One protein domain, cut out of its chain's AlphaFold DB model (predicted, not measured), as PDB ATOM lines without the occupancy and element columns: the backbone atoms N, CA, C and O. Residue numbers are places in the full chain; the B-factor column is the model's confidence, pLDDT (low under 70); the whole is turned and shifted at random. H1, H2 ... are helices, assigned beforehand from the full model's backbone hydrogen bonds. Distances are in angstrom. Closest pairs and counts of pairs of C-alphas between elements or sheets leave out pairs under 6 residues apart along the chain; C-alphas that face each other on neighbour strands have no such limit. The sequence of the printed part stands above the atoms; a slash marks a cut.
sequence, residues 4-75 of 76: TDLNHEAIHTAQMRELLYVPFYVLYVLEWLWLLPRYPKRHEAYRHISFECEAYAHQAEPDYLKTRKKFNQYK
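What this domain is: This is residues 4 to 75 of the 76 residues of an uncharacterized protein of Prevotella bergensis DSM 17361 (UniProt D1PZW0). Two long helices, H1 and H2, meet near their ends as an L, and H3 and H4 fold back from the far end of H2 to H1, with H4 packed on H1 and short H5 near H1. The printed part has 72 residues with five named helices, H1 to H5 in order, and no named strand. It is all helix and compact, radius of gyration of the C-alphas 12.2 A, spanning 36 by 24 by 20 A.

Where its parts are: H1, residues 4 to 19, begins at C-alpha 4 (-30.825, 36.943, 29.298) and measures 22.8 A; H2, residues 21 to 35, 21.3 A. H3 is residues 42 to 47, H4 50 to 58, and H5 64 to 67, ending at C-alpha 67 (-28.605, 29.988, 13.974).

How they stand to each other: H1, with residues 8 to 15 alone, touches H4 at a steep tilt of 41 degrees, opposite ways; closest C-alphas, His 8 and Ala 55, 5.2 A. H2, with residues 32 to 35 alone, touches H3; closest C-alphas, Leu 35 and Ala 45, 5.3 A. Every O i to N i+4 pair is within hydrogen-bond range in H1 to H4; H5 is too short for one.

The domain as a whole: The printed part has no cut and no long link. Residue 75 is under pLDDT 70.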
ATOM      1  N   THR A   4     -31.739  38.088  29.351       88.19
ATOM      2  CA  THR A   4     -30.825  36.943  29.298       88.19
ATOM      3  C   THR A   4     -31.416  35.677  29.917       88.19
ATOM      4  O   THR A   4     -31.204  34.596  29.375       88.19
ATOM      5  N   ASP A   5     -32.195  35.790  31.003       88.75
ATOM      6  CA  ASP A   5     -32.878  34.628  31.604       88.75
ATOM      7  C   ASP A   5     -33.944  34.070  30.647       88.75
ATOM      8  O   ASP A   5     -34.070  32.859  30.486       88.75
ATOM      9  N   LEU A   6     -34.671  34.954  29.951       90.19
ATOM     10  CA  LEU A   6     -35.679  34.550  28.968       90.19
ATOM     11  C   LEU A   6     -35.046  33.817  27.782       90.19
ATOM     12  O   LEU A   6     -35.575  32.805  27.321       90.19
ATOM     13  N   ASN A   7     -33.904  34.305  27.294       91.88
ATOM     14  CA  ASN A   7     -33.189  33.656  26.203       91.88
ATOM     15  C   ASN A   7     -32.624  32.290  26.631       91.88
ATOM     16  O   ASN A   7     -32.725  31.316  25.887       91.88
ATOM     17  N   HIS A   8     -32.111  32.188  27.859       93.50
ATOM     18  CA  HIS A   8     -31.662  30.931  28.456       93.50
ATOM     19  C   HIS A   8     -32.788  29.878  28.481       93.50
ATOM     20  O   HIS A   8     -32.628  28.766  27.973       93.50
ATOM     21  N   GLU A   9     -33.973  30.241  28.981       92.75
ATOM     22  CA  GLU A   9     -35.149  29.357  28.984       92.75
ATOM     23  C   GLU A   9     -35.622  28.996  27.566       92.75
ATOM     24  O   GLU A   9     -36.071  27.871  27.304       92.75
ATOM     25  N   ALA A  10     -35.496  29.924  26.617       92.62
ATOM     26  CA  ALA A  10     -35.852  29.685  25.226       92.62
ATOM     27  C   ALA A  10     -34.895  28.683  24.548       92.62
ATOM     28  O   ALA A  10     -35.352  27.822  23.786       92.62
ATOM     29  N   ILE A  11     -33.595  28.717  24.875       93.12
ATOM     30  CA  ILE A  11     -32.608  27.708  24.451       93.12
ATOM     31  C   ILE A  11     -32.972  26.332  25.012       93.12
ATOM     32  O   ILE A  11     -33.040  25.368  24.244       93.12
ATOM     33  N   HIS A  12     -33.304  26.232  26.301       93.06
ATOM     34  CA  HIS A  12     -33.766  24.968  26.882       93.06
ATOM     35  C   HIS A  12     -35.036  24.447  26.226       93.06
ATOM     36  O   HIS A  12     -35.139  23.262  25.917       93.06
ATOM     37  N   THR A  13     -35.985  25.328  25.927       92.56
ATOM     38  CA  THR A  13     -37.206  24.947  25.213       92.56
ATOM     39  C   THR A  13     -36.885  24.381  23.825       92.56
ATOM     40  O   THR A  13     -37.485  23.389  23.400       92.56
ATOM     41  N   ALA A  14     -35.917  24.961  23.111       92.50
ATOM     42  CA  ALA A  14     -35.462  24.432  21.828       92.50
ATOM     43  C   ALA A  14     -34.778  23.060  21.973       92.50
ATOM     44  O   ALA A  14     -35.090  22.148  21.204       92.50
ATOM     45  N   GLN A  15     -33.915  22.883  22.980       92.50
ATOM     46  CA  GLN A  15     -33.279  21.599  23.308       92.50
ATOM     47  C   GLN A  15     -34.319  20.516  23.650       92.50
ATOM     48  O   GLN A  15     -34.254  19.405  23.120       92.50
ATOM     49  N   MET A  16     -35.321  20.847  24.473       92.38
ATOM     50  CA  MET A  16     -36.426  19.953  24.841       92.38
ATOM     51  C   MET A  16     -37.235  19.513  23.619       92.38
ATOM     52  O   MET A  16     -37.589  18.342  23.490       92.38
ATOM     53  N   ARG A  17     -37.525  20.440  22.698       91.12
ATOM     54  CA  ARG A  17     -38.235  20.126  21.450       91.12
ATOM     55  C   ARG A  17     -37.412  19.238  20.519       91.12
ATOM     56  O   ARG A  17     -37.990  18.408  19.826       91.12
ATOM     57  N   GLU A  18     -36.094  19.414  20.490       90.31
ATOM     58  CA  GLU A  18     -35.181  18.642  19.643       90.31
ATOM     59  C   GLU A  18     -35.007  17.199  20.123       90.31
ATOM     60  O   GLU A  18     -35.098  16.271  19.323       90.31
ATOM     61  N   LEU A  19     -34.782  17.009  21.425       87.56
ATOM     62  CA  LEU A  19     -34.577  15.690  22.028       87.56
ATOM     63  C   LEU A  19     -35.877  14.975  22.387       87.56
ATOM     64  O   LEU A  19     -35.825  13.831  22.826       87.56
ATOM     65  N   LEU A  20     -37.027  15.621  22.178       89.12
ATOM     66  CA  LEU A  20     -38.309  15.280  22.787       89.12
ATOM     67  C   LEU A  20     -38.256  15.514  24.311       89.12
ATOM     68  O   LEU A  20     -37.267  15.221  24.986       89.12
ATOM     69  N   TYR A  21     -39.346  16.041  24.872       88.56
ATOM     70  CA  TYR A  21     -39.391  16.482  26.271       88.56
ATOM     71  C   TYR A  21     -38.951  15.393  27.260       88.56
ATOM     72  O   TYR A  21     -38.179  15.662  28.171       88.56
ATOM     73  N   VAL A  22     -39.406  14.150  27.067       91.69
ATOM     74  CA  VAL A  22     -39.092  13.039  27.981       91.69
ATOM     75  C   VAL A  22     -37.612  12.627  27.904       91.69
ATOM     76  O   VAL A  22     -36.958  12.639  28.948       91.69
ATOM     77  N   PRO A  23     -37.035  12.308  26.725       91.06
ATOM     78  CA  PRO A  23     -35.609  11.999  26.626       91.06
ATOM     79  C   PRO A  23     -34.701  13.132  27.096       91.06
ATOM     80  O   PRO A  23     -33.663  12.844  27.682       91.06
ATOM     81  N   PHE A  24     -35.090  14.396  26.887       92.50
ATOM     82  CA  PHE A  24     -34.342  15.543  27.399       92.50
ATOM     83  C   PHE A  24     -34.126  15.436  28.913       92.50
ATOM     84  O   PHE A  24     -32.984  15.429  29.363       92.50
ATOM     85  N   TYR A  25     -35.198  15.271  29.697       91.06
ATOM     86  CA  TYR A  25     -35.075  15.171  31.155       91.06
ATOM     87  C   TYR A  25     -34.295  13.927  31.591       91.06
ATOM     88  O   TYR A  25     -33.532  13.992  32.553       91.06
ATOM     89  N   VAL A  26     -34.445  12.806  30.878       93.31
ATOM     90  CA  VAL A  26     -33.674  11.587  31.164       93.31
ATOM     91  C   VAL A  26     -32.179  11.840  30.969       93.31
ATOM     92  O   VAL A  26     -31.398  11.575  31.878       93.31
ATOM     93  N   LEU A  27     -31.775  12.390  29.823       92.12
ATOM     94  CA  LEU A  27     -30.372  12.683  29.524       92.12
ATOM     95  C   LEU A  27     -29.797  13.736  30.471       92.12
ATOM     96  O   LEU A  27     -28.683  13.564  30.955       92.12
ATOM     97  N   TYR A  28     -30.578  14.768  30.787       91.50
ATOM     98  CA  TYR A  28     -30.205  15.810  31.738       91.50
ATOM     99  C   TYR A  28     -29.879  15.223  33.118       91.50
ATOM    100  O   TYR A  28     -28.818  15.478  33.686       91.50
ATOM    101  N   VAL A  29     -30.775  14.386  33.655       91.69
ATOM    102  CA  VAL A  29     -30.573  13.748  34.961       91.69
ATOM    103  C   VAL A  29     -29.420  12.747  34.911       91.69
ATOM    104  O   VAL A  29     -28.625  12.710  35.844       91.69
ATOM    105  N   LEU A  30     -29.286  11.959  33.841       93.12
ATOM    106  CA  LEU A  30     -28.183  11.005  33.693       93.12
ATOM    107  C   LEU A  30     -26.818  11.700  33.664       93.12
ATOM    108  O   LEU A  30     -25.901  11.264  34.359       93.12
ATOM    109  N   GLU A  31     -26.688  12.786  32.904       93.06
ATOM    110  CA  GLU A  31     -25.458  13.574  32.848       93.06
ATOM    111  C   GLU A  31     -25.152  14.207  34.206       93.06
ATOM    112  O   GLU A  31     -24.032  14.098  34.705       93.06
ATOM    113  N   TRP A  32     -26.161  14.772  34.871       91.00
ATOM    114  CA  TRP A  32     -25.994  15.304  36.217       91.00
ATOM    115  C   TRP A  32     -25.533  14.231  37.212       91.00
ATOM    116  O   TRP A  32     -24.571  14.454  37.944       91.00
ATOM    117  N   LEU A  33     -26.148  13.042  37.206       91.38
ATOM    118  CA  LEU A  33     -25.743  11.908  38.046       91.38
ATOM    119  C   LEU A  33     -24.315  11.434  37.741       91.38
ATOM    120  O   LEU A  33     -23.609  11.017  38.658       91.38
ATOM    121  N   TRP A  34     -23.878  11.516  36.484       92.12
ATOM    122  CA  TRP A  34     -22.511  11.185  36.079       92.12
ATOM    123  C   TRP A  34     -21.487  12.240  36.528       92.12
ATOM    124  O   TRP A  34     -20.369  11.896  36.916       92.12
ATOM    125  N   LEU A  35     -21.873  13.520  36.549       90.81
ATOM    126  CA  LEU A  35     -21.041  14.637  37.010       90.81
ATOM    127  C   LEU A  35     -21.002  14.750  38.546       90.81
ATOM    128  O   LEU A  35     -19.988  15.179  39.095       90.81
ATOM    129  N   LEU A  36     -22.051  14.333  39.260       88.81
ATOM    130  CA  LEU A  36     -22.121  14.367  40.730       88.81
ATOM    131  C   LEU A  36     -20.904  13.757  41.452       88.81
ATOM    132  O   LEU A  36     -20.395  14.407  42.362       88.81
ATOM    133  N   PRO A  37     -20.403  12.555  41.103       90.19
ATOM    134  CA  PRO A  37     -19.202  12.008  41.734       90.19
ATOM    135  C   PRO A  37     -17.912  12.712  41.293       90.19
ATOM    136  O   PRO A  37     -16.881  12.555  41.945       90.19
ATOM    137  N   ARG A  38     -17.936  13.469  40.188       88.50
ATOM    138  CA  ARG A  38     -16.759  14.151  39.632       88.50
ATOM    139  C   ARG A  38     -16.557  15.557  40.194       88.50
ATOM    140  O   ARG A  38     -15.412  15.995  40.276       88.50
ATOM    141  N   TYR A  39     -17.628  16.235  40.606       89.12
ATOM    142  CA  TYR A  39     -17.563  17.584  41.171       89.12
ATOM    143  C   TYR A  39     -17.972  17.591  42.649       89.12
ATOM    144  O   TYR A  39     -19.065  17.142  42.989       89.12
ATOM    145  N   PRO A  40     -17.153  18.169  43.546       81.56
ATOM    146  CA  PRO A  40     -17.448  18.204  44.980       81.56
ATOM    147  C   PRO A  40     -18.663  19.081  45.316       81.56
ATOM    148  O   PRO A  40     -19.287  18.904  46.363       81.56
ATOM    149  N   LYS A  41     -19.022  20.031  44.441       88.00
ATOM    150  CA  LYS A  41     -20.190  20.898  44.613       88.00
ATOM    151  C   LYS A  41     -21.256  20.574  43.577       88.00
ATOM    152  O   LYS A  41     -21.016  20.652  42.375       88.00
ATOM    153  N   ARG A  42     -22.485  20.348  44.048       84.69
ATOM    154  CA  ARG A  42     -23.664  20.121  43.188       84.69
ATOM    155  C   ARG A  42     -23.890  21.249  42.180       84.69
ATOM    156  O   ARG A  42     -24.322  20.988  41.066       84.69
ATOM    157  N   HIS A  43     -23.584  22.486  42.572       87.25
ATOM    158  CA  HIS A  43     -23.710  23.651  41.698       87.25
ATOM    159  C   HIS A  43     -22.676  23.653  40.561       87.25
ATOM    160  O   HIS A  43     -22.996  24.047  39.446       87.25
ATOM    161  N   GLU A  44     -21.455  23.170  40.815       88.50
ATOM    162  CA  GLU A  44     -20.438  23.009  39.767       88.50
ATOM    163  C   GLU A  44     -20.830  21.879  38.815       88.50
ATOM    164  O   GLU A  44     -20.805  22.082  37.607       88.50
ATOM    165  N   ALA A  45     -21.296  20.740  39.346       89.00
ATOM    166  CA  ALA A  45     -21.829  19.650  38.526       89.00
ATOM    167  C   ALA A  45     -22.959  20.137  37.609       89.00
ATOM    168  O   ALA A  45     -22.970  19.810  36.432       89.00
ATOM    169  N   TYR A  46     -23.876  20.949  38.145       88.50
ATOM    170  CA  TYR A  46     -24.981  21.540  37.395       88.50
ATOM    171  C   TYR A  46     -24.490  22.442  36.256       88.50
ATOM    172  O   TYR A  46     -24.892  22.255  35.117       88.50
ATOM    173  N   ARG A  47     -23.556  23.365  36.523       88.31
ATOM    174  CA  ARG A  47     -23.005  24.250  35.479       88.31
ATOM    175  C   ARG A  47     -22.186  23.522  34.415       88.31
ATOM    176  O   ARG A  47     -21.938  24.109  33.374       88.31
ATOM    177  N   HIS A  48     -21.747  22.297  34.693       89.69
ATOM    178  CA  HIS A  48     -21.009  21.456  33.755       89.69
ATOM    179  C   HIS A  48     -21.896  20.547  32.901       89.69
ATOM    180  O   HIS A  48     -21.371  19.859  32.028       89.69
ATOM    181  N   ILE A  49     -23.210  20.528  33.139       92.31
ATOM    182  CA  ILE A  49     -24.166  19.841  32.271       92.31
ATOM    183  C   ILE A  49     -24.071  20.472  30.879       92.31
ATOM    184  O   ILE A  49     -24.120  21.692  30.737       92.31
ATOM    185  N   SER A  50     -23.962  19.645  29.847       90.56
ATOM    186  CA  SER A  50     -23.820  20.035  28.443       90.56
ATOM    187  C   SER A  50     -24.919  21.012  28.000       90.56
ATOM    188  O   SER A  50     -24.663  22.011  27.329       90.56
ATOM    189  N   PHE A  51     -26.150  20.758  28.449       91.56
ATOM    190  CA  PHE A  51     -27.314  21.612  28.203       91.56
ATOM    191  C   PHE A  51     -27.182  23.004  28.823       91.56
ATOM    192  O   PHE A  51     -27.474  23.997  28.154       91.56
ATOM    193  N   GLU A  52     -26.725  23.065  30.075       92.62
ATOM    194  CA  GLU A  52     -26.507  24.310  30.813       92.62
ATOM    195  C   GLU A  52     -25.337  25.088  30.217       92.62
ATOM    196  O   GLU A  52     -25.444  26.293  30.022       92.62
ATOM    197  N   CYS A  53     -24.238  24.412  29.872       91.50
ATOM    198  CA  CYS A  53     -23.089  25.023  29.209       91.50
ATOM    199  C   CYS A  53     -23.506  25.767  27.935       91.50
ATOM    200  O   CYS A  53     -23.135  26.927  27.764       91.50
ATOM    201  N   GLU A  54     -24.309  25.135  27.071       91.50
ATOM    202  CA  GLU A  54     -24.825  25.774  25.855       91.50
ATOM    203  C   GLU A  54     -25.713  26.984  26.185       91.50
ATOM    204  O   GLU A  54     -25.535  28.059  25.608       91.50
ATOM    205  N   ALA A  55     -26.655  26.829  27.121       92.25
ATOM    206  CA  ALA A  55     -27.573  27.897  27.500       92.25
ATOM    207  C   ALA A  55     -26.825  29.097  28.103       92.25
ATOM    208  O   ALA A  55     -27.009  30.222  27.652       92.25
ATOM    209  N   TYR A  56     -25.902  28.872  29.041       90.94
ATOM    210  CA  TYR A  56     -25.075  29.929  29.628       90.94
ATOM    211  C   TYR A  56     -24.126  30.588  28.624       90.94
ATOM    212  O   TYR A  56     -23.862  31.784  28.753       90.94
ATOM    213  N   ALA A  57     -23.604  29.845  27.646       90.38
ATOM    214  CA  ALA A  57     -22.721  30.402  26.625       90.38
ATOM    215  C   ALA A  57     -23.464  31.371  25.695       90.38
ATOM    216  O   ALA A  57     -22.913  32.405  25.327       90.38
ATOM    217  N   HIS A  58     -24.720  31.060  25.364       89.81
ATOM    218  CA  HIS A  58     -25.487  31.785  24.353       89.81
ATOM    219  C   HIS A  58     -26.664  32.608  24.903       89.81
ATOM    220  O   HIS A  58     -27.352  33.279  24.140       89.81
ATOM    221  N   GLN A  59     -26.888  32.639  26.222       91.56
ATOM    222  CA  GLN A  59     -27.960  33.435  26.845       91.56
ATOM    223  C   GLN A  59     -27.858  34.942  26.559       91.56
ATOM    224  O   GLN A  59     -28.873  35.631  26.558       91.56
ATOM    225  N   ALA A  60     -26.654  35.461  26.289       89.75
ATOM    226  CA  ALA A  60     -26.435  36.860  25.915       89.75
ATOM    227  C   ALA A  60     -26.652  37.136  24.412       89.75
ATOM    228  O   ALA A  60     -26.572  38.287  23.984       89.75
ATOM    229  N   GLU A  61     -26.914  36.099  23.610       90.25
ATOM    230  CA  GLU A  61     -27.111  36.182  22.163       90.25
ATOM    231  C   GLU A  61     -28.594  35.973  21.811       90.25
ATOM    232  O   GLU A  61     -29.035  34.834  21.632       90.25
ATOM    233  N   PRO A  62     -29.392  37.047  21.680       85.56
ATOM    234  CA  PRO A  62     -30.840  36.940  21.461       85.56
ATOM    235  C   PRO A  62     -31.210  36.283  20.119       85.56
ATOM    236  O   PRO A  62     -32.285  35.703  19.973       85.56
ATOM    237  N   ASP A  63     -30.317  36.332  19.127       88.38
ATOM    238  CA  ASP A  63     -30.520  35.703  17.819       88.38
ATOM    239  C   ASP A  63     -30.009  34.254  17.736       88.38
ATOM    240  O   ASP A  63     -30.208  33.599  16.708       88.38
ATOM    241  N   TYR A  64     -29.406  33.712  18.802       89.12
ATOM    242  CA  TYR A  64     -28.776  32.389  18.779       89.12
ATOM    243  C   TYR A  64     -29.741  31.279  18.349       89.12
ATOM    244  O   TYR A  64     -29.382  30.417  17.544       89.12
ATOM    245  N   LEU A  65     -31.000  31.336  18.792       86.75
ATOM    246  CA  LEU A  65     -32.035  30.362  18.427       86.75
ATOM    247  C   LEU A  65     -32.255  30.224  16.915       86.75
ATOM    248  O   LEU A  65     -32.629  29.145  16.456       86.75
ATOM    249  N   LYS A  66     -32.013  31.284  16.130       87.44
ATOM    250  CA  LYS A  66     -32.174  31.263  14.665       87.44
ATOM    251  C   LYS A  66     -31.032  30.523  13.971       87.44
ATOM    252  O   LYS A  66     -31.244  29.910  12.929       87.44
ATOM    253  N   THR A  67     -29.828  30.588  14.534       87.12
ATOM    254  CA  THR A  67     -28.605  29.988  13.974       87.12
ATOM    255  C   THR A  67     -28.188  28.695  14.673       87.12
ATOM    256  O   THR A  67     -27.224  28.050  14.251       87.12
ATOM    257  N   ARG A  68     -28.896  28.315  15.743       87.44
ATOM    258  CA  ARG A  68     -28.595  27.156  16.581       87.44
ATOM    259  C   ARG A  68     -28.528  25.881  15.744       87.44
ATOM    260  O   ARG A  68     -29.470  25.511  15.041       87.44
ATOM    261  N   LYS A  69     -27.403  25.175  15.849       84.94
ATOM    262  CA  LYS A  69     -27.222  23.867  15.212       84.94
ATOM    263  C   LYS A  69     -27.944  22.792  16.016       84.94
ATOM    264  O   LYS A  69     -28.019  22.869  17.240       84.94
ATOM    265  N   LYS A  70     -28.444  21.768  15.324       83.88
ATOM    266  CA  LYS A  70     -29.029  20.612  16.005       83.88
ATOM    267  C   LYS A  70     -27.965  19.903  16.836       83.88
ATOM    268  O   LYS A  70     -26.846  19.735  16.347       83.88
ATOM    269  N   PHE A  71     -28.322  19.478  18.043       81.31
ATOM    270  CA  PHE A  71     -27.450  18.757  18.968       81.31
ATOM    271  C   PHE A  71     -26.208  19.542  19.418       81.31
ATOM    272  O   PHE A  71     -25.202  18.941  19.800       81.31
ATOM    273  N   ASN A  72     -26.257  20.881  19.374       85.38
ATOM    274  CA  ASN A  72     -25.116  21.714  19.760       85.38
ATOM    275  C   ASN A  72     -24.755  21.575  21.247       85.38
ATOM    276  O   ASN A  72     -23.601  21.790  21.590       85.38
ATOM    277  N   GLN A  73     -25.684  21.105  22.089       82.06
ATOM    278  CA  GLN A  73     -25.428  20.773  23.491       82.06
ATOM    279  C   GLN A  73     -24.246  19.804  23.658       82.06
ATOM    280  O   GLN A  73     -23.485  19.938  24.603       82.06
ATOM    281  N   TYR A  74     -24.028  18.868  22.725       81.88
ATOM    282  CA  TYR A  74     -22.929  17.892  22.811       81.88
ATOM    283  C   TYR A  74     -21.627  18.373  22.162       81.88
ATOM    284  O   TYR A  74     -20.609  17.685  22.237       81.88
ATOM    285  N   LYS A  75     -21.643  19.537  21.501       69.88
ATOM    286  CA  LYS A  75     -20.434  20.221  21.040       69.88
ATOM    287  C   LYS A  75     -19.925  21.114  22.169       69.88
ATOM    288  O   LYS A  75     -20.112  22.325  22.134       69.88
TER     289      LYS A  75